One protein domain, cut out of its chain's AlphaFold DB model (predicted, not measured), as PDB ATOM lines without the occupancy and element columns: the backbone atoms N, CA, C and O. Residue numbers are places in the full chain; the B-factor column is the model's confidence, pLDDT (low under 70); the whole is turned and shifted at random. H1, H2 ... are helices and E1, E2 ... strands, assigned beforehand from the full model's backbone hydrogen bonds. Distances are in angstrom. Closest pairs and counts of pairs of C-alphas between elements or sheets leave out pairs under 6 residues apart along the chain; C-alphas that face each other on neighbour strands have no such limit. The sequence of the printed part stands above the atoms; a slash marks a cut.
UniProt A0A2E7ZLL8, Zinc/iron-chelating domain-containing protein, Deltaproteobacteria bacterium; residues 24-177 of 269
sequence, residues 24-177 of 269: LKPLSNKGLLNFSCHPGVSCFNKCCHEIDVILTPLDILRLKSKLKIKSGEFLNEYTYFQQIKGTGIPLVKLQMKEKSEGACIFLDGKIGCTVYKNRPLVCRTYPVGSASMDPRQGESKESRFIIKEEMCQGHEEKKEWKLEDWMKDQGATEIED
ATOM      1  N   LEU A  24     226.893 240.786 120.798       85.12
ATOM      2  CA  LEU A  24     228.143 240.183 120.346       85.12
ATOM      3  C   LEU A  24     228.760 241.068 119.266       85.12
ATOM      4  O   LEU A  24     228.232 241.182 118.160       85.12
ATOM      5  N   LYS A  25     229.887 241.706 119.581       87.19
ATOM      6  CA  LYS A  25     230.663 242.460 118.592       87.19
ATOM      7  C   LYS A  25     231.802 241.577 118.077       87.19
ATOM      8  O   LYS A  25     232.659 241.233 118.889       87.19
ATOM      9  N   PRO A  26     231.867 241.240 116.775       89.75
ATOM     10  CA  PRO A  26     232.992 240.493 116.219       89.75
ATOM     11  C   PRO A  26     234.334 241.151 116.553       89.75
ATOM     12  O   PRO A  26     234.464 242.378 116.506       89.75
ATOM     13  N   LEU A  27     235.326 240.329 116.884       89.88
ATOM     14  CA  LEU A  27     236.674 240.755 117.232       89.88
ATOM     15  C   LEU A  27     237.670 239.977 116.374       89.88
ATOM     16  O   LEU A  27     237.741 238.755 116.447       89.88
ATOM     17  N   SER A  28     238.432 240.690 115.546       86.62
ATOM     18  CA  SER A  28     239.501 240.072 114.760       86.62
ATOM     19  C   SER A  28     240.702 239.723 115.646       86.62
ATOM     20  O   SER A  28     240.862 240.273 116.735       86.62
ATOM     21  N   ASN A  29     241.607 238.877 115.149       80.12
ATOM     22  CA  ASN A  29     242.821 238.484 115.881       80.12
ATOM     23  C   ASN A  29     243.765 239.663 116.199       80.12
ATOM     24  O   ASN A  29     244.569 239.574 117.119       80.12
ATOM     25  N   LYS A  30     243.636 240.786 115.480       84.38
ATOM     26  CA  LYS A  30     244.351 242.052 115.741       84.38
ATOM     27  C   LYS A  30     243.444 243.129 116.346       84.38
ATOM     28  O   LYS A  30     243.759 244.314 116.292       84.38
ATOM     29  N   GLY A  31     242.275 242.727 116.834       88.94
ATOM     30  CA  GLY A  31     241.264 243.626 117.355       88.94
ATOM     31  C   GLY A  31     241.683 244.271 118.672       88.94
ATOM     32  O   GLY A  31     242.452 243.703 119.451       88.94
ATOM     33  N   LEU A  32     241.134 245.460 118.908       94.56
ATOM     34  CA  LEU A  32     241.296 246.212 120.146       94.56
ATOM     35  C   LEU A  32     240.026 246.115 120.993       94.56
ATOM     36  O   LEU A  32     238.911 246.053 120.460       94.56
ATOM     37  N   LEU A  33     240.198 246.137 122.312       95.50
ATOM     38  CA  LEU A  33     239.113 246.256 123.278       95.50
ATOM     39  C   LEU A  33     239.501 247.198 124.418       95.50
ATOM     40  O   LEU A  33     240.621 247.150 124.914       95.50
ATOM     41  N   ASN A  34     238.553 248.018 124.866       95.75
ATOM     42  CA  ASN A  34     238.671 248.769 126.111       95.75
ATOM     43  C   ASN A  34     237.990 247.969 127.215       95.75
ATOM     44  O   ASN A  34     236.800 247.644 127.105       95.75
ATOM     45  N   PHE A  35     238.770 247.577 128.221       97.00
ATOM     46  CA  PHE A  35     238.246 246.815 129.342       97.00
ATOM     47  C   PHE A  35     239.158 246.849 130.568       97.00
ATOM     48  O   PHE A  35     240.369 246.637 130.476       97.00
ATOM     49  N   SER A  36     238.564 247.017 131.744       95.31
ATOM     50  CA  SER A  36     239.219 246.742 133.022       95.31
ATOM     51  C   SER A  36     238.176 246.318 134.057       95.31
ATOM     52  O   SER A  36     237.110 246.914 134.154       95.31
ATOM     53  N   CYS A  37     238.468 245.276 134.837       92.88
ATOM     54  CA  CYS A  37     237.610 244.817 135.930       92.88
ATOM     55  C   CYS A  37     238.430 244.751 137.220       92.88
ATOM     56  O   CYS A  37     239.424 244.030 137.299       92.88
ATOM     57  N   HIS A  38     238.033 245.530 138.224       91.19
ATOM     58  CA  HIS A  38     238.708 245.636 139.519       91.19
ATOM     59  C   HIS A  38     237.726 246.139 140.588       91.19
ATOM     60  O   HIS A  38     236.684 246.679 140.230       91.19
ATOM     61  N   PRO A  39     238.045 246.054 141.892       90.94
ATOM     62  CA  PRO A  39     237.143 246.497 142.964       90.94
ATOM     63  C   PRO A  39     236.655 247.953 142.891       90.94
ATOM     64  O   PRO A  39     235.727 248.317 143.602       90.94
ATOM     65  N   GLY A  40     237.287 248.788 142.063       91.38
ATOM     66  CA  GLY A  40     236.910 250.188 141.867       91.38
ATOM     67  C   GLY A  40     235.825 250.417 140.812       91.38
ATOM     68  O   GLY A  40     235.271 251.510 140.782       91.38
ATOM     69  N   VAL A  41     235.500 249.429 139.964       93.62
ATOM     70  CA  VAL A  41     234.388 249.578 139.009       93.62
ATOM     71  C   VAL A  41     233.057 249.345 139.721       93.62
ATOM     72  O   VAL A  41     232.912 248.411 140.510       93.62
ATOM     73  N   SER A  42     232.047 250.160 139.417       93.56
ATOM     74  CA  SER A  42     230.740 250.138 140.100       93.56
ATOM     75  C   SER A  42     229.964 248.822 139.927       93.56
ATOM     76  O   SER A  42     229.044 248.519 140.692       93.56
ATOM     77  N   CYS A  43     230.329 248.019 138.924       92.88
ATOM     78  CA  CYS A  43     229.743 246.710 138.659       92.88
ATOM     79  C   CYS A  43     230.539 245.529 139.232       92.88
ATOM     80  O   CYS A  43     230.243 244.386 138.876       92.88
ATOM     81  N   PHE A  44     231.566 245.764 140.058       91.88
ATOM     82  CA  PHE A  44     232.425 244.694 140.565       91.88
ATOM     83  C   PHE A  44     231.597 243.569 141.213       91.88
ATOM     84  O   PHE A  44     230.655 243.827 141.960       91.88
ATOM     85  N   ASN A  45     231.920 242.313 140.879       90.75
ATOM     86  CA  ASN A  45     231.208 241.084 141.265       90.75
ATOM     87  C   ASN A  45     229.758 240.911 140.769       90.75
ATOM     88  O   ASN A  45     229.214 239.818 140.936       90.75
ATOM     89  N   LYS A  46     229.128 241.900 140.118       89.81
ATOM     90  CA  LYS A  46     227.746 241.740 139.619       89.81
ATOM     91  C   LYS A  46     227.630 240.591 138.620       89.81
ATOM     92  O   LYS A  46     226.731 239.769 138.745       89.81
ATOM     93  N   CYS A  47     228.609 240.457 137.724       88.94
ATOM     94  CA  CYS A  47     228.660 239.369 136.748       88.94
ATOM     95  C   CYS A  47     228.903 237.983 137.363       88.94
ATOM     96  O   CYS A  47     228.904 237.011 136.627       88.94
ATOM     97  N   CYS A  48     229.138 237.850 138.673       91.69
ATOM     98  CA  CYS A  48     229.331 236.556 139.333       91.69
ATOM     99  C   CYS A  48     228.017 235.924 139.830       91.69
ATOM    100  O   CYS A  48     228.063 235.041 140.687       91.69
ATOM    101  N   HIS A  49     226.877 236.359 139.292       90.69
ATOM    102  CA  HIS A  49     225.545 235.825 139.568       90.69
ATOM    103  C   HIS A  49     224.933 235.282 138.274       90.69
ATOM    104  O   HIS A  49     225.119 235.863 137.206       90.69
ATOM    105  N   GLU A  50     224.245 234.145 138.371       83.00
ATOM    106  CA  GLU A  50     223.502 233.511 137.273       83.00
ATOM    107  C   GLU A  50     224.341 233.289 136.000       83.00
ATOM    108  O   GLU A  50     223.898 233.465 134.860       83.00
ATOM    109  N   ILE A  51     225.603 232.910 136.189       83.81
ATOM    110  CA  ILE A  51     226.535 232.655 135.090       83.81
ATOM    111  C   ILE A  51     226.444 231.227 134.565       83.81
ATOM    112  O   ILE A  51     226.460 230.261 135.314       83.81
ATOM    113  N   ASP A  52     226.429 231.070 133.246       86.56
ATOM    114  CA  ASP A  52     226.537 229.754 132.617       86.56
ATOM    115  C   ASP A  52     228.018 229.351 132.486       86.56
ATOM    116  O   ASP A  52     228.670 229.661 131.490       86.56
ATOM    117  N   VAL A  53     228.579 228.721 133.526       93.94
ATOM    118  CA  VAL A  53     230.005 228.343 133.577       93.94
ATOM    119  C   VAL A  53     230.174 226.861 133.279       93.94
ATOM    120  O   VAL A  53     230.086 226.024 134.177       93.94
ATOM    121  N   ILE A  54     230.450 226.546 132.015       94.81
ATOM    122  CA  ILE A  54     230.914 225.218 131.598       94.81
ATOM    123  C   ILE A  54     232.405 225.114 131.927       94.81
ATOM    124  O   ILE A  54     233.190 225.977 131.535       94.81
ATOM    125  N   LEU A  55     232.783 224.070 132.659       97.44
ATOM    126  CA  LEU A  55     234.161 223.805 133.050       97.44
ATOM    127  C   LEU A  55     234.839 222.906 132.023       97.44
ATOM    128  O   LEU A  55     234.280 221.885 131.615       97.44
ATOM    129  N   THR A  56     236.069 223.249 131.652       97.25
ATOM    130  CA  THR A  56     236.928 222.315 130.921       97.25
ATOM    131  C   THR A  56     237.588 221.314 131.882       97.25
ATOM    132  O   THR A  56     237.644 221.552 133.095       97.25
ATOM    133  N   PRO A  57     238.157 220.205 131.378       97.69
ATOM    134  CA  PRO A  57     238.965 219.288 132.185       97.69
ATOM    135  C   PRO A  57     240.081 219.986 132.972       97.69
ATOM    136  O   PRO A  57     240.325 219.686 134.143       97.69
ATOM    137  N   LEU A  58     240.736 220.966 132.343       97.69
ATOM    138  CA  LEU A  58     241.807 221.735 132.967       97.69
ATOM    139  C   LEU A  58     241.276 222.671 134.063       97.69
ATOM    140  O   LEU A  58     241.927 222.822 135.099       97.69
ATOM    141  N   ASP A  59     240.087 223.254 133.882       98.25
ATOM    142  CA  ASP A  59     239.434 224.047 134.929       98.25
ATOM    143  C   ASP A  59     239.139 223.185 136.164       98.25
ATOM    144  O   ASP A  59     239.473 223.577 137.283       98.25
ATOM    145  N   ILE A  60     238.584 221.984 135.967       98.50
ATOM    146  CA  ILE A  60     238.291 221.026 137.046       98.50
ATOM    147  C   ILE A  60     239.573 220.655 137.792       98.50
ATOM    148  O   ILE A  60     239.625 220.740 139.023       98.50
ATOM    149  N   LEU A  61     240.635 220.301 137.060       98.25
ATOM    150  CA  LEU A  61     241.934 219.979 137.645       98.25
ATOM    151  C   LEU A  61     242.485 221.140 138.488       98.25
ATOM    152  O   LEU A  61     242.938 220.938 139.620       98.25
ATOM    153  N   ARG A  62     242.445 222.368 137.967       97.75
ATOM    154  CA  ARG A  62     242.985 223.542 138.665       97.75
ATOM    155  C   ARG A  62     242.155 223.915 139.888       97.75
ATOM    156  O   ARG A  62     242.731 224.230 140.932       97.75
ATOM    157  N   LEU A  63     240.829 223.846 139.792       98.44
ATOM    158  CA  LEU A  63     239.925 224.152 140.899       98.44
ATOM    159  C   LEU A  63     240.030 223.116 142.019       98.44
ATOM    160  O   LEU A  63     240.266 223.507 143.163       98.44
ATOM    161  N   LYS A  64     239.970 221.810 141.713       98.25
ATOM    162  CA  LYS A  64     240.135 220.768 142.744       98.25
ATOM    163  C   LYS A  64     241.492 220.878 143.440       98.25
ATOM    164  O   LYS A  64     241.575 220.761 144.659       98.25
ATOM    165  N   SER A  65     242.552 221.191 142.686       97.88
ATOM    166  CA  SER A  65     243.907 221.351 143.233       97.88
ATOM    167  C   SER A  65     244.012 222.578 144.138       97.88
ATOM    168  O   SER A  65     244.644 222.516 145.193       97.88
ATOM    169  N   LYS A  66     243.351 223.685 143.774       98.00
ATOM    170  CA  LYS A  66     243.264 224.888 144.613       98.00
ATOM    171  C   LYS A  66     242.530 224.614 145.929       98.00
ATOM    172  O   LYS A  66     242.946 225.132 146.966       98.00
ATOM    173  N   LEU A  67     241.470 223.812 145.880       98.06
ATOM    174  CA  LEU A  67     240.681 223.405 147.045       98.06
ATOM    175  C   LEU A  67     241.337 222.272 147.850       98.06
ATOM    176  O   LEU A  67     240.990 222.079 149.008       98.06
ATOM    177  N   LYS A  68     242.327 221.583 147.266       97.88
ATOM    178  CA  LYS A  68     243.020 220.416 147.837       97.88
ATOM    179  C   LYS A  68     242.084 219.233 148.111       97.88
ATOM    180  O   LYS A  68     242.264 218.518 149.092       97.88
ATOM    181  N   ILE A  69     241.127 219.019 147.213       98.38
ATOM    182  CA  ILE A  69     240.156 217.920 147.277       98.38
ATOM    183  C   ILE A  69     240.292 216.990 146.069       98.38
ATOM    184  O   ILE A  69     240.956 217.315 145.076       98.38
ATOM    185  N   LYS A  70     239.670 215.811 146.156       98.31
ATOM    186  CA  LYS A  70     239.651 214.839 145.053       98.31
ATOM    187  C   LYS A  70     238.648 215.238 143.971       98.31
ATOM    188  O   LYS A  70     237.699 215.972 144.228       98.31
ATOM    189  N   SER A  71     238.830 214.719 142.761       98.25
ATOM    190  CA  SER A  71     237.965 214.956 141.606       98.25
ATOM    191  C   SER A  71     236.521 214.567 141.896       98.25
ATOM    192  O   SER A  71     235.635 215.385 141.687       98.25
ATOM    193  N   GLY A  72     236.278 213.365 142.431       97.81
ATOM    194  CA  GLY A  72     234.923 212.928 142.777       97.81
ATOM    195  C   GLY A  72     234.224 213.835 143.799       97.81
ATOM    196  O   GLY A  72     233.041 214.123 143.649       97.81
ATOM    197  N   GLU A  73     234.962 214.337 144.793       98.38
ATOM    198  CA  GLU A  73     234.448 215.293 145.786       98.38
ATOM    199  C   GLU A  73     234.126 216.643 145.132       98.38
ATOM    200  O   GLU A  73     233.018 217.151 145.277       98.38
ATOM    201  N   PHE A  74     235.043 217.168 144.310       98.62
ATOM    202  CA  PHE A  74     234.825 218.404 143.557       98.62
ATOM    203  C   PHE A  74     233.596 218.321 142.643       98.62
ATOM    204  O   PHE A  74     232.756 219.219 142.649       98.62
ATOM    205  N   LEU A  75     233.483 217.236 141.871       98.31
ATOM    206  CA  LEU A  75     232.372 217.021 140.948       98.31
ATOM    207  C   LEU A  75     231.032 216.953 141.685       98.31
ATOM    208  O   LEU A  75     230.037 217.467 141.183       98.31
ATOM    209  N   ASN A  76     231.008 216.351 142.874       97.06
ATOM    210  CA  ASN A  76     229.795 216.203 143.670       97.06
ATOM    211  C   ASN A  76     229.370 217.499 144.382       97.06
ATOM    212  O   ASN A  76     228.179 217.785 144.463       97.06
ATOM    213  N   GLU A  77     230.318 218.262 144.929       96.31
ATOM    214  CA  GLU A  77     230.008 219.411 145.793       96.31
ATOM    215  C   GLU A  77     229.949 220.756 145.059       96.31
ATOM    216  O   GLU A  77     229.256 221.669 145.507       96.31
ATOM    217  N   TYR A  78     230.686 220.902 143.953       97.75
ATOM    218  CA  TYR A  78     230.873 222.195 143.282       97.75
ATOM    219  C   TYR A  78     230.286 222.245 141.879       97.75
ATOM    220  O   TYR A  78     230.311 223.306 141.246       97.75
ATOM    221  N   THR A  79     229.791 221.123 141.359       97.69
ATOM    222  CA  THR A  79     229.370 221.028 139.965       97.69
ATOM    223  C   THR A  79     228.083 220.242 139.795       97.69
ATOM    224  O   THR A  79     227.617 219.554 140.697       97.69
ATOM    225  N   TYR A  80     227.521 220.328 138.598       95.56
ATOM    226  CA  TYR A  80     226.486 219.423 138.134       95.56
ATOM    227  C   TYR A  80     226.721 219.076 136.664       95.56
ATOM    228  O   TYR A  80     227.353 219.832 135.919       95.56
ATOM    229  N   PHE A  81     226.205 217.924 136.244       94.31
ATOM    230  CA  PHE A  81     226.285 217.491 134.855       94.31
ATOM    231  C   PHE A  81     225.116 218.040 134.041       94.31
ATOM    232  O   PHE A  81     223.967 218.020 134.478       94.31
ATOM    233  N   GLN A  82     225.410 218.491 132.827       91.69
ATOM    234  CA  GLN A  82     224.420 218.841 131.818       91.69
ATOM    235  C   GLN A  82     224.781 218.140 130.512       91.69
ATOM    236  O   GLN A  82     225.913 218.227 130.047       91.69
ATOM    237  N   GLN A  83     223.816 217.475 129.887       86.19
ATOM    238  CA  GLN A  83     224.018 216.918 128.555       86.19
ATOM    239  C   GLN A  83     223.928 218.008 127.490       86.19
ATOM    240  O   GLN A  83     223.112 218.934 127.580       86.19
ATOM    241  N   ILE A  84     224.756 217.888 126.454       83.62
ATOM    242  CA  ILE A  84     224.554 218.672 125.236       83.62
ATOM    243  C   ILE A  84     223.242 218.206 124.604       83.62
ATOM    244  O   ILE A  84     223.019 217.015 124.415       83.62
ATOM    245  N   LYS A  85     222.355 219.144 124.269       81.12
ATOM    246  CA  LYS A  85     221.051 218.812 123.684       81.12
ATOM    247  C   LYS A  85     221.229 217.937 122.435       81.12
ATOM    248  O   LYS A  85     221.881 218.359 121.484       81.12
ATOM    249  N   GLY A  86     220.597 216.764 122.439       79.62
ATOM    250  CA  GLY A  86     220.647 215.811 121.328       79.62
ATOM    251  C   GLY A  86     221.876 214.898 121.318       79.62
ATOM    252  O   GLY A  86     222.046 214.168 120.350       79.62
ATOM    253  N   THR A  87     222.719 214.922 122.357       84.56
ATOM    254  CA  THR A  87     223.840 213.987 122.519       84.56
ATOM    255  C   THR A  87     223.950 213.504 123.971       84.56
ATOM    256  O   THR A  87     223.432 214.124 124.895       84.56
ATOM    257  N   GLY A  88     224.661 212.401 124.186       86.81
ATOM    258  CA  GLY A  88     225.006 211.834 125.490       86.81
ATOM    259  C   GLY A  88     226.292 212.417 126.079       86.81
ATOM    260  O   GLY A  88     226.797 211.902 127.072       86.81
ATOM    261  N   ILE A  89     226.866 213.466 125.474       90.50
ATOM    262  CA  ILE A  89     228.133 214.049 125.933       90.50
ATOM    263  C   ILE A  89     227.890 214.833 127.230       90.50
ATOM    264  O   ILE A  89     227.141 215.818 127.212       90.50
ATOM    265  N   PRO A  90     228.543 214.456 128.344       93.12
ATOM    266  CA  PRO A  90     228.382 215.151 129.609       93.12
ATOM    267  C   PRO A  90     229.253 216.413 129.647       93.12
ATOM    268  O   PRO A  90     230.483 216.352 129.560       93.12
ATOM    269  N   LEU A  91     228.622 217.571 129.825       93.94
ATOM    270  CA  LEU A  91     229.284 218.805 130.241       93.94
ATOM    271  C   LEU A  91     229.237 218.922 131.760       93.94
ATOM    272  O   LEU A  91     228.235 218.578 132.386       93.94
ATOM    273  N   VAL A  92     230.305 219.459 132.344       97.19
ATOM    274  CA  VAL A  92     230.361 219.800 133.767       97.19
ATOM    275  C   VAL A  92     230.149 221.296 133.903       97.19
ATOM    276  O   VAL A  92     230.836 222.085 133.254       97.19
ATOM    277  N   LYS A  93     229.206 221.696 134.752       96.12
ATOM    278  CA  LYS A  93     228.915 223.101 135.023       96.12
ATOM    279  C   LYS A  93     229.126 223.435 136.479       96.12
ATOM    280  O   LYS A  93     228.814 222.634 137.353       96.12
ATOM    281  N   LEU A  94     229.639 224.633 136.728       96.06
ATOM    282  CA  LEU A  94     229.826 225.119 138.083       96.06
ATOM    283  C   LEU A  94     228.472 225.398 138.742       96.06
ATOM    284  O   LEU A  94     227.579 225.986 138.131       96.06
ATOM    285  N   GLN A  95     228.332 224.992 139.997       94.19
ATOM    286  CA  GLN A  95     227.121 225.206 140.769       94.19
ATOM    287  C   GLN A  95     227.006 226.658 141.267       94.19
ATOM    288  O   GLN A  95     228.002 227.325 141.571       94.19
ATOM    289  N   MET A  96     225.765 227.138 141.374       92.75
ATOM    290  CA  MET A  96     225.423 228.393 142.047       92.75
ATOM    291  C   MET A  96     224.961 228.120 143.478       92.75
ATOM    292  O   MET A  96     224.386 227.071 143.771       92.75
ATOM    293  N   LYS A  97     225.199 229.072 144.377       91.31
ATOM    294  CA  LYS A  97     224.734 229.018 145.762       91.31
ATOM    295  C   LYS A  97     223.214 229.080 145.796       91.31
ATOM    296  O   LYS A  97     222.593 229.982 145.229       91.31
ATOM    297  N   GLU A  98     222.617 228.154 146.533       84.69
ATOM    298  CA  GLU A  98     221.189 228.208 146.819       84.69
ATOM    299  C   GLU A  98     220.852 229.479 147.616       84.69
ATOM    300  O   GLU A  98     221.652 229.961 148.425       84.69
ATOM    301  N   LYS A  99     219.657 230.038 147.380       82.50
ATOM    302  CA  LYS A  99     219.110 231.199 148.113       82.50
ATOM    303  C   LYS A  99     220.036 232.429 148.149       82.50
ATOM    304  O   LYS A  99     219.987 233.204 149.095       82.50
ATOM    305  N   SER A 100     220.874 232.596 147.127       85.62
ATOM    306  CA  SER A 100     221.870 233.672 147.041       85.62
ATOM    307  C   SER A 100     221.791 234.413 145.703       85.62
ATOM    308  O   SER A 100     222.825 234.712 145.120       85.62
ATOM    309  N   GLU A 101     220.581 234.617 145.164       85.75
ATOM    310  CA  GLU A 101     220.366 235.316 143.877       85.75
ATOM    311  C   GLU A 101     221.244 234.761 142.735       85.75
ATOM    312  O   GLU A 101     221.790 235.488 141.914       85.75
ATOM    313  N   GLY A 102     221.464 233.440 142.728       88.12
ATOM    314  CA  GLY A 102     222.302 232.782 141.727       88.12
ATOM    315  C   GLY A 102     223.803 233.077 141.838       88.12
ATOM    316  O   GLY A 102     224.515 232.878 140.859       88.12
ATOM    317  N   ALA A 103     224.310 233.534 142.986       93.94
ATOM    318  CA  ALA A 103     225.737 233.764 143.200       93.94
ATOM    319  C   ALA A 103     226.579 232.512 142.912       93.94
ATOM    320  O   ALA A 103     226.261 231.411 143.361       93.94
ATOM    321  N   CYS A 104     227.714 232.692 142.241       96.06
ATOM    322  CA  CYS A 104     228.717 231.648 142.058       96.06
ATOM    323  C   CYS A 104     229.141 231.040 143.403       96.06
ATOM    324  O   CYS A 104     229.344 231.755 144.388       96.06
ATOM    325  N   ILE A 105     229.337 229.717 143.445       95.81
ATOM    326  CA  ILE A 105     229.780 229.010 144.658       95.81
ATOM    327  C   ILE A 105     231.085 229.572 145.245       95.81
ATOM    328  O   ILE A 105     231.260 229.589 146.463       95.81
ATOM    329  N   PHE A 106     231.952 230.139 144.402       96.69
ATOM    330  CA  PHE A 106     233.206 230.773 144.816       96.69
ATOM    331  C   PHE A 106     233.111 232.281 145.071       96.69
ATOM    332  O   PHE A 106     234.134 232.907 145.346       96.69
ATOM    333  N   LEU A 107     231.931 232.893 144.969       95.38
ATOM    334  CA  LEU A 107     231.777 234.318 145.239       95.38
ATOM    335  C   LEU A 107     231.687 234.578 146.745       95.38
ATOM    336  O   LEU A 107     230.758 234.119 147.410       95.38
ATOM    337  N   ASP A 108     232.629 235.346 147.276       93.50
ATOM    338  CA  ASP A 108     232.558 235.941 148.606       93.50
ATOM    339  C   ASP A 108     232.146 237.416 148.505       93.50
ATOM    340  O   ASP A 108     232.665 238.164 147.675       93.50
ATOM    341  N   GLY A 109     231.220 237.850 149.363       85.81
ATOM    342  CA  GLY A 109     230.663 239.204 149.307       85.81
ATOM    343  C   GLY A 109     231.655 240.320 149.652       85.81
ATOM    344  O   GLY A 109     231.420 241.466 149.281       85.81
ATOM    345  N   LYS A 110     232.762 240.014 150.342       86.75
ATOM    346  CA  LYS A 110     233.784 240.996 150.734       86.75
ATOM    347  C   LYS A 110     234.985 240.976 149.797       86.75
ATOM    348  O   LYS A 110     235.458 242.035 149.400       86.75
ATOM    349  N   ILE A 111     235.492 239.788 149.465       89.94
ATOM    350  CA  ILE A 111     236.739 239.640 148.693       89.94
ATOM    351  C   ILE A 111     236.516 239.314 147.210       89.94
ATOM    352  O   ILE A 111     237.468 239.337 146.432       89.94
ATOM    353  N   GLY A 112     235.280 239.024 146.797       92.44
ATOM    354  CA  GLY A 112     234.955 238.586 145.443       92.44
ATOM    355  C   GLY A 112     235.268 237.108 145.217       92.44
ATOM    356  O   GLY A 112     235.043 236.266 146.082       92.44
ATOM    357  N   CYS A 113     235.755 236.758 144.029       95.00
ATOM    358  CA  CYS A 113     236.015 235.364 143.670       95.00
ATOM    359  C   CYS A 113     237.170 234.757 144.493       95.00
ATOM    360  O   CYS A 113     238.338 235.103 144.305       95.00
ATOM    361  N   THR A 114     236.869 233.781 145.352       96.50
ATOM    362  CA  THR A 114     237.851 233.110 146.229       96.50
ATOM    363  C   THR A 114     238.880 232.274 145.458       96.50
ATOM    364  O   THR A 114     239.978 232.000 145.951       96.50
ATOM    365  N   VAL A 115     238.560 231.915 144.212       96.75
ATOM    366  CA  VAL A 115     239.437 231.186 143.288       96.75
ATOM    367  C   VAL A 115     239.948 232.070 142.153       96.75
ATOM    368  O   VAL A 115     240.351 231.542 141.126       96.75
ATOM    369  N   TYR A 116     239.980 233.402 142.300       94.75
ATOM    370  CA  TYR A 116     240.244 234.332 141.189       94.75
ATOM    371  C   TYR A 116     241.446 233.950 140.306       94.75
ATOM    372  O   TYR A 116     241.328 233.941 139.083       94.75
ATOM    373  N   LYS A 117     242.592 233.568 140.889       94.81
ATOM    374  CA  LYS A 117     243.781 233.137 140.118       94.81
ATOM    375  C   LYS A 117     243.557 231.837 139.333       94.81
ATOM    376  O   LYS A 117     244.104 231.683 138.244       94.81
ATOM    377  N   ASN A 118     242.717 230.945 139.848       96.69
ATOM    378  CA  ASN A 118     242.338 229.657 139.264       96.69
ATOM    379  C   ASN A 118     240.946 229.687 138.610       96.69
ATOM    380  O   ASN A 118     240.373 228.628 138.374       96.69
ATOM    381  N   ARG A 119     240.395 230.878 138.328       96.06
ATOM    382  CA  ARG A 119     239.065 231.008 137.724       96.06
ATOM    383  C   ARG A 119     238.998 230.269 136.376       96.06
ATOM    384  O   ARG A 119     240.017 230.285 135.664       96.06
ATOM    385  N   PRO A 120     237.836 229.676 136.036       96.94
ATOM    386  CA  PRO A 120     237.632 228.947 134.787       96.94
ATOM    387  C   PRO A 120     237.970 229.762 133.545       96.94
ATOM    388  O   PRO A 120     237.897 230.996 133.581       96.94
ATOM    389  N   LEU A 121     238.268 229.083 132.436       95.75
ATOM    390  CA  LEU A 121     238.581 229.725 131.159       95.75
ATOM    391  C   LEU A 121     237.511 230.749 130.747       95.75
ATOM    392  O   LEU A 121     237.847 231.893 130.452       95.75
ATOM    393  N   VAL A 122     236.226 230.391 130.828       93.81
ATOM    394  CA  VAL A 122     235.118 231.294 130.461       93.81
ATOM    395  C   VAL A 122     235.078 232.572 131.311       93.81
ATOM    396  O   VAL A 122     234.829 233.662 130.801       93.81
ATOM    397  N   CYS A 123     235.388 232.476 132.609       94.88
ATOM    398  CA  CYS A 123     235.462 233.638 133.500       94.88
ATOM    399  C   CYS A 123     236.729 234.474 133.267       94.88
ATOM    400  O   CYS A 123     236.789 235.639 133.646       94.88
ATOM    401  N   ARG A 124     237.774 233.856 132.720       94.88
ATOM    402  CA  ARG A 124     239.084 234.460 132.485       94.88
ATOM    403  C   ARG A 124     239.125 235.258 131.196       94.88
ATOM    404  O   ARG A 124     239.760 236.302 131.171       94.88
ATOM    405  N   THR A 125     238.470 234.775 130.147       94.44
ATOM    406  CA  THR A 125     238.491 235.447 128.848       94.44
ATOM    407  C   THR A 125     237.520 236.616 128.780       94.44
ATOM    408  O   THR A 125     237.764 237.523 127.987       94.44
ATOM    409  N   TYR A 126     236.474 236.643 129.620       94.31
ATOM    410  CA  TYR A 126     235.486 237.728 129.656       94.31
ATOM    411  C   TYR A 126     236.157 239.114 129.683       94.31
ATOM    412  O   TYR A 126     236.963 239.359 130.575       94.31
ATOM    413  N   PRO A 127     235.816 240.034 128.764       94.38
ATOM    414  CA  PRO A 127     234.606 240.029 127.939       94.38
ATOM    415  C   PRO A 127     234.786 239.361 126.571       94.38
ATOM    416  O   PRO A 127     233.891 239.421 125.733       94.38
ATOM    417  N   VAL A 128     235.938 238.750 126.304       95.06
ATOM    418  CA  VAL A 128     236.197 238.031 125.058       95.06
ATOM    419  C   VAL A 128     235.579 236.636 125.134       95.06
ATOM    420  O   VAL A 128     235.974 235.798 125.945       95.06
ATOM    421  N   GLY A 129     234.613 236.382 124.256       91.81
ATOM    422  CA  GLY A 129     234.101 235.051 123.962       91.81
ATOM    423  C   GLY A 129     234.775 234.452 122.728       91.81
ATOM    424  O   GLY A 129     235.287 235.172 121.866       91.81
ATOM    425  N   SER A 130     234.764 233.124 122.646       89.50
ATOM    426  CA  SER A 130     235.238 232.372 121.487       89.50
ATOM    427  C   SER A 130     234.261 231.249 121.167       89.50
ATOM    428  O   SER A 130     234.047 230.367 121.999       89.50
ATOM    429  N   ALA A 131     233.681 231.258 119.964       85.56
ATOM    430  CA  ALA A 131     232.793 230.176 119.542       85.56
ATOM    431  C   ALA A 131     233.543 228.844 119.385       85.56
ATOM    432  O   ALA A 131     232.959 227.793 119.619       85.56
ATOM    433  N   SER A 132     234.835 228.883 119.034       82.62
ATOM    434  CA  SER A 132     235.661 227.676 118.892       82.62
ATOM    435  C   SER A 132     235.977 227.003 120.228       82.62
ATOM    436  O   SER A 132     236.320 225.826 120.239       82.62
ATOM    437  N   MET A 133     235.836 227.726 121.345       83.50
ATOM    438  CA  MET A 133     236.042 227.196 122.697       83.50
ATOM    439  C   MET A 133     234.738 226.763 123.381       83.50
ATOM    440  O   MET A 133     234.783 226.285 124.513       83.50
ATOM    441  N   ASP A 134     233.578 226.928 122.734       82.88
ATOM    442  CA  ASP A 134     232.299 226.469 123.278       82.88
ATOM    443  C   ASP A 134     232.063 225.000 122.884       82.88
ATOM    444  O   ASP A 134     231.770 224.721 121.717       82.88
ATOM    445  N   PRO A 135     232.105 224.043 123.834       79.12
ATOM    446  CA  PRO A 135     231.928 222.626 123.532       79.12
ATOM    447  C   PRO A 135     230.516 222.296 123.041       79.12
ATOM    448  O   PRO A 135     230.273 221.166 122.630       79.12
ATOM    449  N   ARG A 136     229.560 223.234 123.060       81.56
ATOM    450  CA  ARG A 136     228.221 223.087 122.464       81.56
ATOM    451  C   ARG A 136     228.219 223.393 120.968       81.56
ATOM    452  O   ARG A 136     227.410 222.809 120.251       81.56
ATOM    453  N   GLN A 137     229.163 224.192 120.482       75.31
ATOM    454  CA  GLN A 137     229.318 224.511 119.061       75.31
ATOM    455  C   GLN A 137     230.158 223.444 118.330       75.31
ATOM    456  O   GLN A 137     230.782 222.588 118.961       75.31
ATOM    457  N   GLY A 138     230.076 223.407 116.997       62.25
ATOM    458  CA  GLY A 138     230.933 222.561 116.151       62.25
ATOM    459  C   GLY A 138     232.301 223.202 115.893       62.25
ATOM    460  O   GLY A 138     232.596 224.263 116.446       62.25
ATOM    461  N   GLU A 139     233.120 222.597 115.025       57.09
ATOM    462  CA  GLU A 139     234.362 223.224 114.557       57.09
ATOM    463  C   GLU A 139     234.052 224.586 113.917       57.09
ATOM    464  O   GLU A 139     233.506 224.686 112.818       57.09
ATOM    465  N   SER A 140     234.389 225.657 114.630       56.78
ATOM    466  CA  SER A 140     234.347 227.019 114.119       56.78
ATOM    467  C   SER A 140     235.781 227.483 113.931       56.78
ATOM    468  O   SER A 140     236.573 227.449 114.874       56.78
ATOM    469  N   LYS A 141     236.130 227.917 112.715       54.25
ATOM    470  CA  LYS A 141     237.406 228.586 112.433       54.25
ATOM    471  C   LYS A 141     237.376 229.969 113.091       54.25
ATOM    472  O   LYS A 141     237.028 230.948 112.449       54.25
ATOM    473  N   GLU A 142     237.641 229.988 114.395       64.44
ATOM    474  CA  GLU A 142     237.862 231.152 115.260       64.44
ATOM    475  C   GLU A 142     236.968 232.373 114.975       64.44
ATOM    476  O   GLU A 142     237.388 233.344 114.345       64.44
ATOM    477  N   SER A 143     235.748 232.387 115.522       82.69
ATOM    478  CA  SER A 143     235.013 233.641 115.721       82.69
ATOM    479  C   SER A 143     235.156 234.092 117.174       82.69
ATOM    480  O   SER A 143     234.531 233.558 118.095       82.69
ATOM    481  N   ARG A 144     236.032 235.076 117.394       90.31
ATOM    482  CA  ARG A 144     236.084 235.807 118.662       90.31
ATOM    483  C   ARG A 144     235.132 236.986 118.623       90.31
ATOM    484  O   ARG A 144     234.889 237.594 117.579       90.31
ATOM    485  N   PHE A 145     234.591 237.315 119.783       91.62
ATOM    486  CA  PHE A 145     233.663 238.422 119.939       91.62
ATOM    487  C   PHE A 145     233.788 239.043 121.323       91.62
ATOM    488  O   PHE A 145     234.174 238.388 122.287       91.62
ATOM    489  N   ILE A 146     233.445 240.320 121.414       93.44
ATOM    490  CA  ILE A 146     233.262 241.010 122.684       93.44
ATOM    491  C   ILE A 146     231.809 240.808 123.102       93.44
ATOM    492  O   ILE A 146     230.891 241.173 122.363       93.44
ATOM    493  N   ILE A 147     231.625 240.244 124.286       92.00
ATOM    494  CA  ILE A 147     230.354 240.164 124.991       92.00
ATOM    495  C   ILE A 147     230.149 241.512 125.674       92.00
ATOM    496  O   ILE A 147     230.988 241.921 126.470       92.00
ATOM    497  N   LYS A 148     229.062 242.211 125.343       90.31
ATOM    498  CA  LYS A 148     228.656 243.438 126.030       90.31
ATOM    499  C   LYS A 148     227.323 243.228 126.726       90.31
ATOM    500  O   LYS A 148     226.328 242.921 126.071       90.31
ATOM    501  N   GLU A 149     227.331 243.442 128.033       88.19
ATOM    502  CA  GLU A 149     226.160 243.416 128.905       88.19
ATOM    503  C   GLU A 149     225.997 244.792 129.546       88.19
ATOM    504  O   GLU A 149     226.995 245.403 129.932       88.19
ATOM    505  N   GLU A 150     224.763 245.274 129.688       88.44
ATOM    506  CA  GLU A 150     224.497 246.621 130.222       88.44
ATOM    507  C   GLU A 150     225.034 246.790 131.649       88.44
ATOM    508  O   GLU A 150     225.593 247.827 132.007       88.44
ATOM    509  N   MET A 151     224.976 245.722 132.447       89.25
ATOM    510  CA  MET A 151     225.529 245.710 133.800       89.25
ATOM    511  C   MET A 151     227.057 245.864 133.854       89.25
ATOM    512  O   MET A 151     227.581 246.192 134.919       89.25
ATOM    513  N   CYS A 152     227.787 245.595 132.765       92.94
ATOM    514  CA  CYS A 152     229.246 245.544 132.777       92.94
ATOM    515  C   CYS A 152     229.877 246.909 132.469       92.94
ATOM    516  O   CYS A 152     230.189 247.252 131.329       92.94
ATOM    517  N   GLN A 153     230.154 247.651 133.533       95.19
ATOM    518  CA  GLN A 153     230.786 248.971 133.494       95.19
ATOM    519  C   GLN A 153     232.301 248.899 133.225       95.19
ATOM    520  O   GLN A 153     232.936 249.905 132.937       95.19
ATOM    521  N   GLY A 154     232.893 247.698 133.233       95.62
ATOM    522  CA  GLY A 154     234.302 247.501 132.878       95.62
ATOM    523  C   GLY A 154     234.637 247.881 131.430       95.62
ATOM    524  O   GLY A 154     235.797 248.138 131.126       95.62
ATOM    525  N   HIS A 155     233.640 247.959 130.543       95.25
ATOM    526  CA  HIS A 155     233.801 248.453 129.170       95.25
ATOM    527  C   HIS A 155     233.987 249.972 129.060       95.25
ATOM    528  O   HIS A 155     234.379 250.448 127.996       95.25
ATOM    529  N   GLU A 156     233.671 250.724 130.115       95.12
ATOM    530  CA  GLU A 156     233.798 252.187 130.157       95.12
ATOM    531  C   GLU A 156     235.196 252.630 130.616       95.12
ATOM    532  O   GLU A 156     235.584 253.792 130.480       95.12
ATOM    533  N   GLU A 157     235.985 251.682 131.118       96.38
ATOM    534  CA  GLU A 157     237.357 251.901 131.544       96.38
ATOM    535  C   GLU A 157     238.271 252.229 130.357       96.38
ATOM    536  O   GLU A 157     238.192 251.645 129.275       96.38
ATOM    537  N   LYS A 158     239.216 253.150 130.573       95.25
ATOM    538  CA  LYS A 158     240.086 253.676 129.505       95.25
ATOM    539  C   LYS A 158     241.187 252.712 129.066       95.25
ATOM    540  O   LYS A 158     241.840 252.968 128.057       95.25
ATOM    541  N   LYS A 159     241.427 251.633 129.819       96.56
ATOM    542  CA  LYS A 159     242.499 250.679 129.520       96.56
ATOM    543  C   LYS A 159     242.202 249.957 128.208       96.56
ATOM    544  O   LYS A 159     241.254 249.180 128.125       96.56
ATOM    545  N   GLU A 160     243.020 250.225 127.202       97.31
ATOM    546  CA  GLU A 160     242.970 249.554 125.909       97.31
ATOM    547  C   GLU A 160     243.867 248.314 125.911       97.31
ATOM    548  O   GLU A 160     244.963 248.313 126.478       97.31
ATOM    549  N   TRP A 161     243.397 247.269 125.244       97.50
ATOM    550  CA  TRP A 161     244.115 246.029 125.027       97.50
ATOM    551  C   TRP A 161     244.114 245.672 123.551       97.50
ATOM    552  O   TRP A 161     243.090 245.792 122.873       97.50
ATOM    553  N   LYS A 162     245.227 245.110 123.084       96.81
ATOM    554  CA  LYS A 162     245.184 244.178 121.959       96.81
ATOM    555  C   LYS A 162     244.658 242.843 122.461       96.81
ATOM    556  O   LYS A 162     244.967 242.439 123.581       96.81
ATOM    557  N   LEU A 163     243.901 242.139 121.627       94.69
ATOM    558  CA  LEU A 163     243.376 240.820 121.974       94.69
ATOM    559  C   LEU A 163     244.475 239.856 122.462       94.69
ATOM    560  O   LEU A 163     244.296 239.202 123.483       94.69
ATOM    561  N   GLU A 164     245.612 239.786 121.770       94.31
ATOM    562  CA  GLU A 164     246.739 238.925 122.164       94.31
ATOM    563  C   GLU A 164     247.268 239.251 123.571       94.31
ATOM    564  O   GLU A 164     247.488 238.347 124.382       94.31
ATOM    565  N   ASP A 165     247.389 240.542 123.890       96.31
ATOM    566  CA  ASP A 165     247.868 241.023 125.183       96.31
ATOM    567  C   ASP A 165     246.847 240.739 126.285       96.31
ATOM    568  O   ASP A 165     247.229 240.309 127.372       96.31
ATOM    569  N   TRP A 166     245.551 240.907 125.998       96.50
ATOM    570  CA  TRP A 166     244.470 240.540 126.914       96.50
ATOM    571  C   TRP A 166     244.510 239.048 127.252       96.50
ATOM    572  O   TRP A 166     244.527 238.668 128.419       96.50
ATOM    573  N   MET A 167     244.581 238.186 126.236       95.31
ATOM    574  CA  MET A 167     244.612 236.736 126.438       95.31
ATOM    575  C   MET A 167     245.840 236.299 127.241       95.31
ATOM    576  O   MET A 167     245.730 235.426 128.108       95.31
ATOM    577  N   LYS A 168     246.992 236.939 127.008       95.75
ATOM    578  CA  LYS A 168     248.226 236.697 127.760       95.75
ATOM    579  C   LYS A 168     248.136 237.193 129.204       95.75
ATOM    580  O   LYS A 168     248.480 236.439 130.109       95.75
ATOM    581  N   ASP A 169     247.651 238.413 129.428       95.56
ATOM    582  CA  ASP A 169     247.455 239.002 130.763       95.56
ATOM    583  C   ASP A 169     246.508 238.152 131.614       95.56
ATOM    584  O   ASP A 169     246.775 237.851 132.778       95.56
ATOM    585  N   GLN A 170     245.431 237.675 130.996       95.62
ATOM    586  CA  GLN A 170     244.485 236.800 131.662       95.62
ATOM    587  C   GLN A 170     245.027 235.374 131.837       95.62
ATOM    588  O   GLN A 170     244.456 234.621 132.622       95.62
ATOM    589  N   GLY A 171     246.130 234.989 131.183       95.38
ATOM    590  CA  GLY A 171     246.693 233.634 131.219       95.38
ATOM    591  C   GLY A 171     245.820 232.605 130.496       95.38
ATOM    592  O   GLY A 171     245.783 231.442 130.887       95.38
ATOM    593  N   ALA A 172     245.044 233.047 129.506       95.25
ATOM    594  CA  ALA A 172     244.087 232.221 128.785       95.25
ATOM    595  C   ALA A 172     244.705 231.501 127.579       95.25
ATOM    596  O   ALA A 172     244.257 230.405 127.271       95.25
ATOM    597  N   THR A 173     245.743 232.059 126.944       93.56
ATOM    598  CA  THR A 173     246.370 231.472 125.742       93.56
ATOM    599  C   THR A 173     246.796 230.018 125.960       93.56
ATOM    600  O   THR A 173     246.350 229.125 125.249       93.56
ATOM    601  N   GLU A 174     247.583 229.762 127.007       92.25
ATOM    602  CA  GLU A 174     248.052 228.411 127.342       92.25
ATOM    603  C   GLU A 174     246.893 227.470 127.711       92.25
ATOM    604  O   GLU A 174     246.892 226.296 127.353       92.25
ATOM    605  N   ILE A 175     245.873 227.986 128.401       93.62
ATOM    606  CA  ILE A 175     244.697 227.200 128.796       93.62
ATOM    607  C   ILE A 175     243.889 226.788 127.566       93.62
ATOM    608  O   ILE A 175     243.434 225.651 127.495       93.62
ATOM    609  N   GLU A 176     243.684 227.693 126.608       93.31
ATOM    610  CA  GLU A 176     242.995 227.368 125.359       93.31
ATOM    611  C   GLU A 176     243.769 226.299 124.579       93.31
ATOM    612  O   GLU A 176     243.170 225.303 124.175       93.31
ATOM    613  N   ASP A 177     245.092 226.445 124.450       91.88
ATOM    614  CA  ASP A 177     245.945 225.471 123.761       91.88
ATOM    615  C   ASP A 177     245.862 224.074 124.387       91.88
ATOM    616  O   ASP A 177     245.666 223.085 123.679       91.88
TER     617      ASP A 177
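What this domain is: This is residues 24 to 177 of the 269 residues of the protein "Zinc/iron-chelating domain-containing protein" of Deltaproteobacteria bacterium (UniProt A0A2E7ZLL8). Two lobes of short helices and strands lie at opposite ends, with the short helix H3 in the middle between them: one lobe has H1 and H2 beside the hairpin of E3 and E4, the other has the small sheets E1-E6-E5 and E2-E7 with H4 and H5. H6 packs on H3, and long loops, residues 35 to 56 and 95 to 120, lead from one lobe to the other and back to H3. The printed part has 154 residues with six named helices and seven named strands, in the order E1, E2, H1, H2, E3, E4, H3, E5, E6, H4, E7, H5, H6. The class is mixed, helices and strands, with under half of the residues in named elements, and each of the three sheets is antiparallel. The whole is compact, with a radius of gyration of the C-alphas of 15.8 A and spans of 42 by 40 by 26 A.

Where its parts are: E1 is residues 24 to 27, beginning at C-alpha 24 (228.143, 240.183, 120.346), and E2 is residues 32 to 34. After a stretch with no named element, residues 35 to 56, H1 is residues 57 to 67, 15.5 A long, beginning at C-alpha 57 (238.965, 219.288, 132.185). H2 is residues 71 to 78, 10.3 A long. E3, residues 79 to 83, and E4, residues 90 to 94, measure 13.3 A and 13.2 A. H3 is residues 121 to 125, E5 is residues 128 to 130, and E6 is residues 144 to 148, 12.9 A long. H4 is residues 153 to 156, E7 is residues 160 to 162, and H5 is residues 163 to 169, 9.9 A long. H6 is residues 172 to 177, 8.6 A long, ending at C-alpha 177 (245.945, 225.471, 123.761).

How they stand to each other: In the sheet E1-E6-E5, E6 is the inner strand. N 25 and O 146 of E1 and E6 are 3.0 A apart, within hydrogen-bond range. E5 and E6 form a hairpin, with N 129 and O 145 at 2.8 A. E2 and E7 are antiparallel, with N 161 and O 33 at 2.8 A. H5 only grazes the sheet E1-E6-E5, with residues 163 to 167; its closest C-alpha pair with E2 is Leu 32 and Leu 163, 6.1 A. The closest C-alphas of E2 and H4 are those of Asn 34 and His 155, 5.8 A. H3 only grazes the same sheet, with residues 122 to 125. H3 and H6 touch, the C-alphas of Thr 125 and Ala 172 being 6.5 A apart. H1 and H3 are close but not clearly touching, with the C-alphas of Asp 59 and Leu 121 at 6.9 A. H1 and H2 touch, about perpendicular at 79 degrees, with the C-alphas of Lys 64 and Phe 74 at 5.9 A. E3 and E4 form a hairpin, with N 91 and O 82 at 2.8 A; residues 54 to 55 pair with residues 92 to 93 of E4, antiparallel. H2 is apart from E5, among others. In H1, H2, H3, H5 and H6 every O i to N i+4 pair is within hydrogen-bond range, and H4 is too short for such a pair.

The domain as a whole: The two C-alphas farthest apart, those of Gly 88 and Lys 158, are 44.7 A apart. The printed part has no cut. The links from E2 to H1, E4 to H3 and E5 to E6 are long, with 22, 26 and 13 residues. The mean pLDDT of the printed part is 91.5, and residues 138 to 142, in the link from E5 to E6, are under 70.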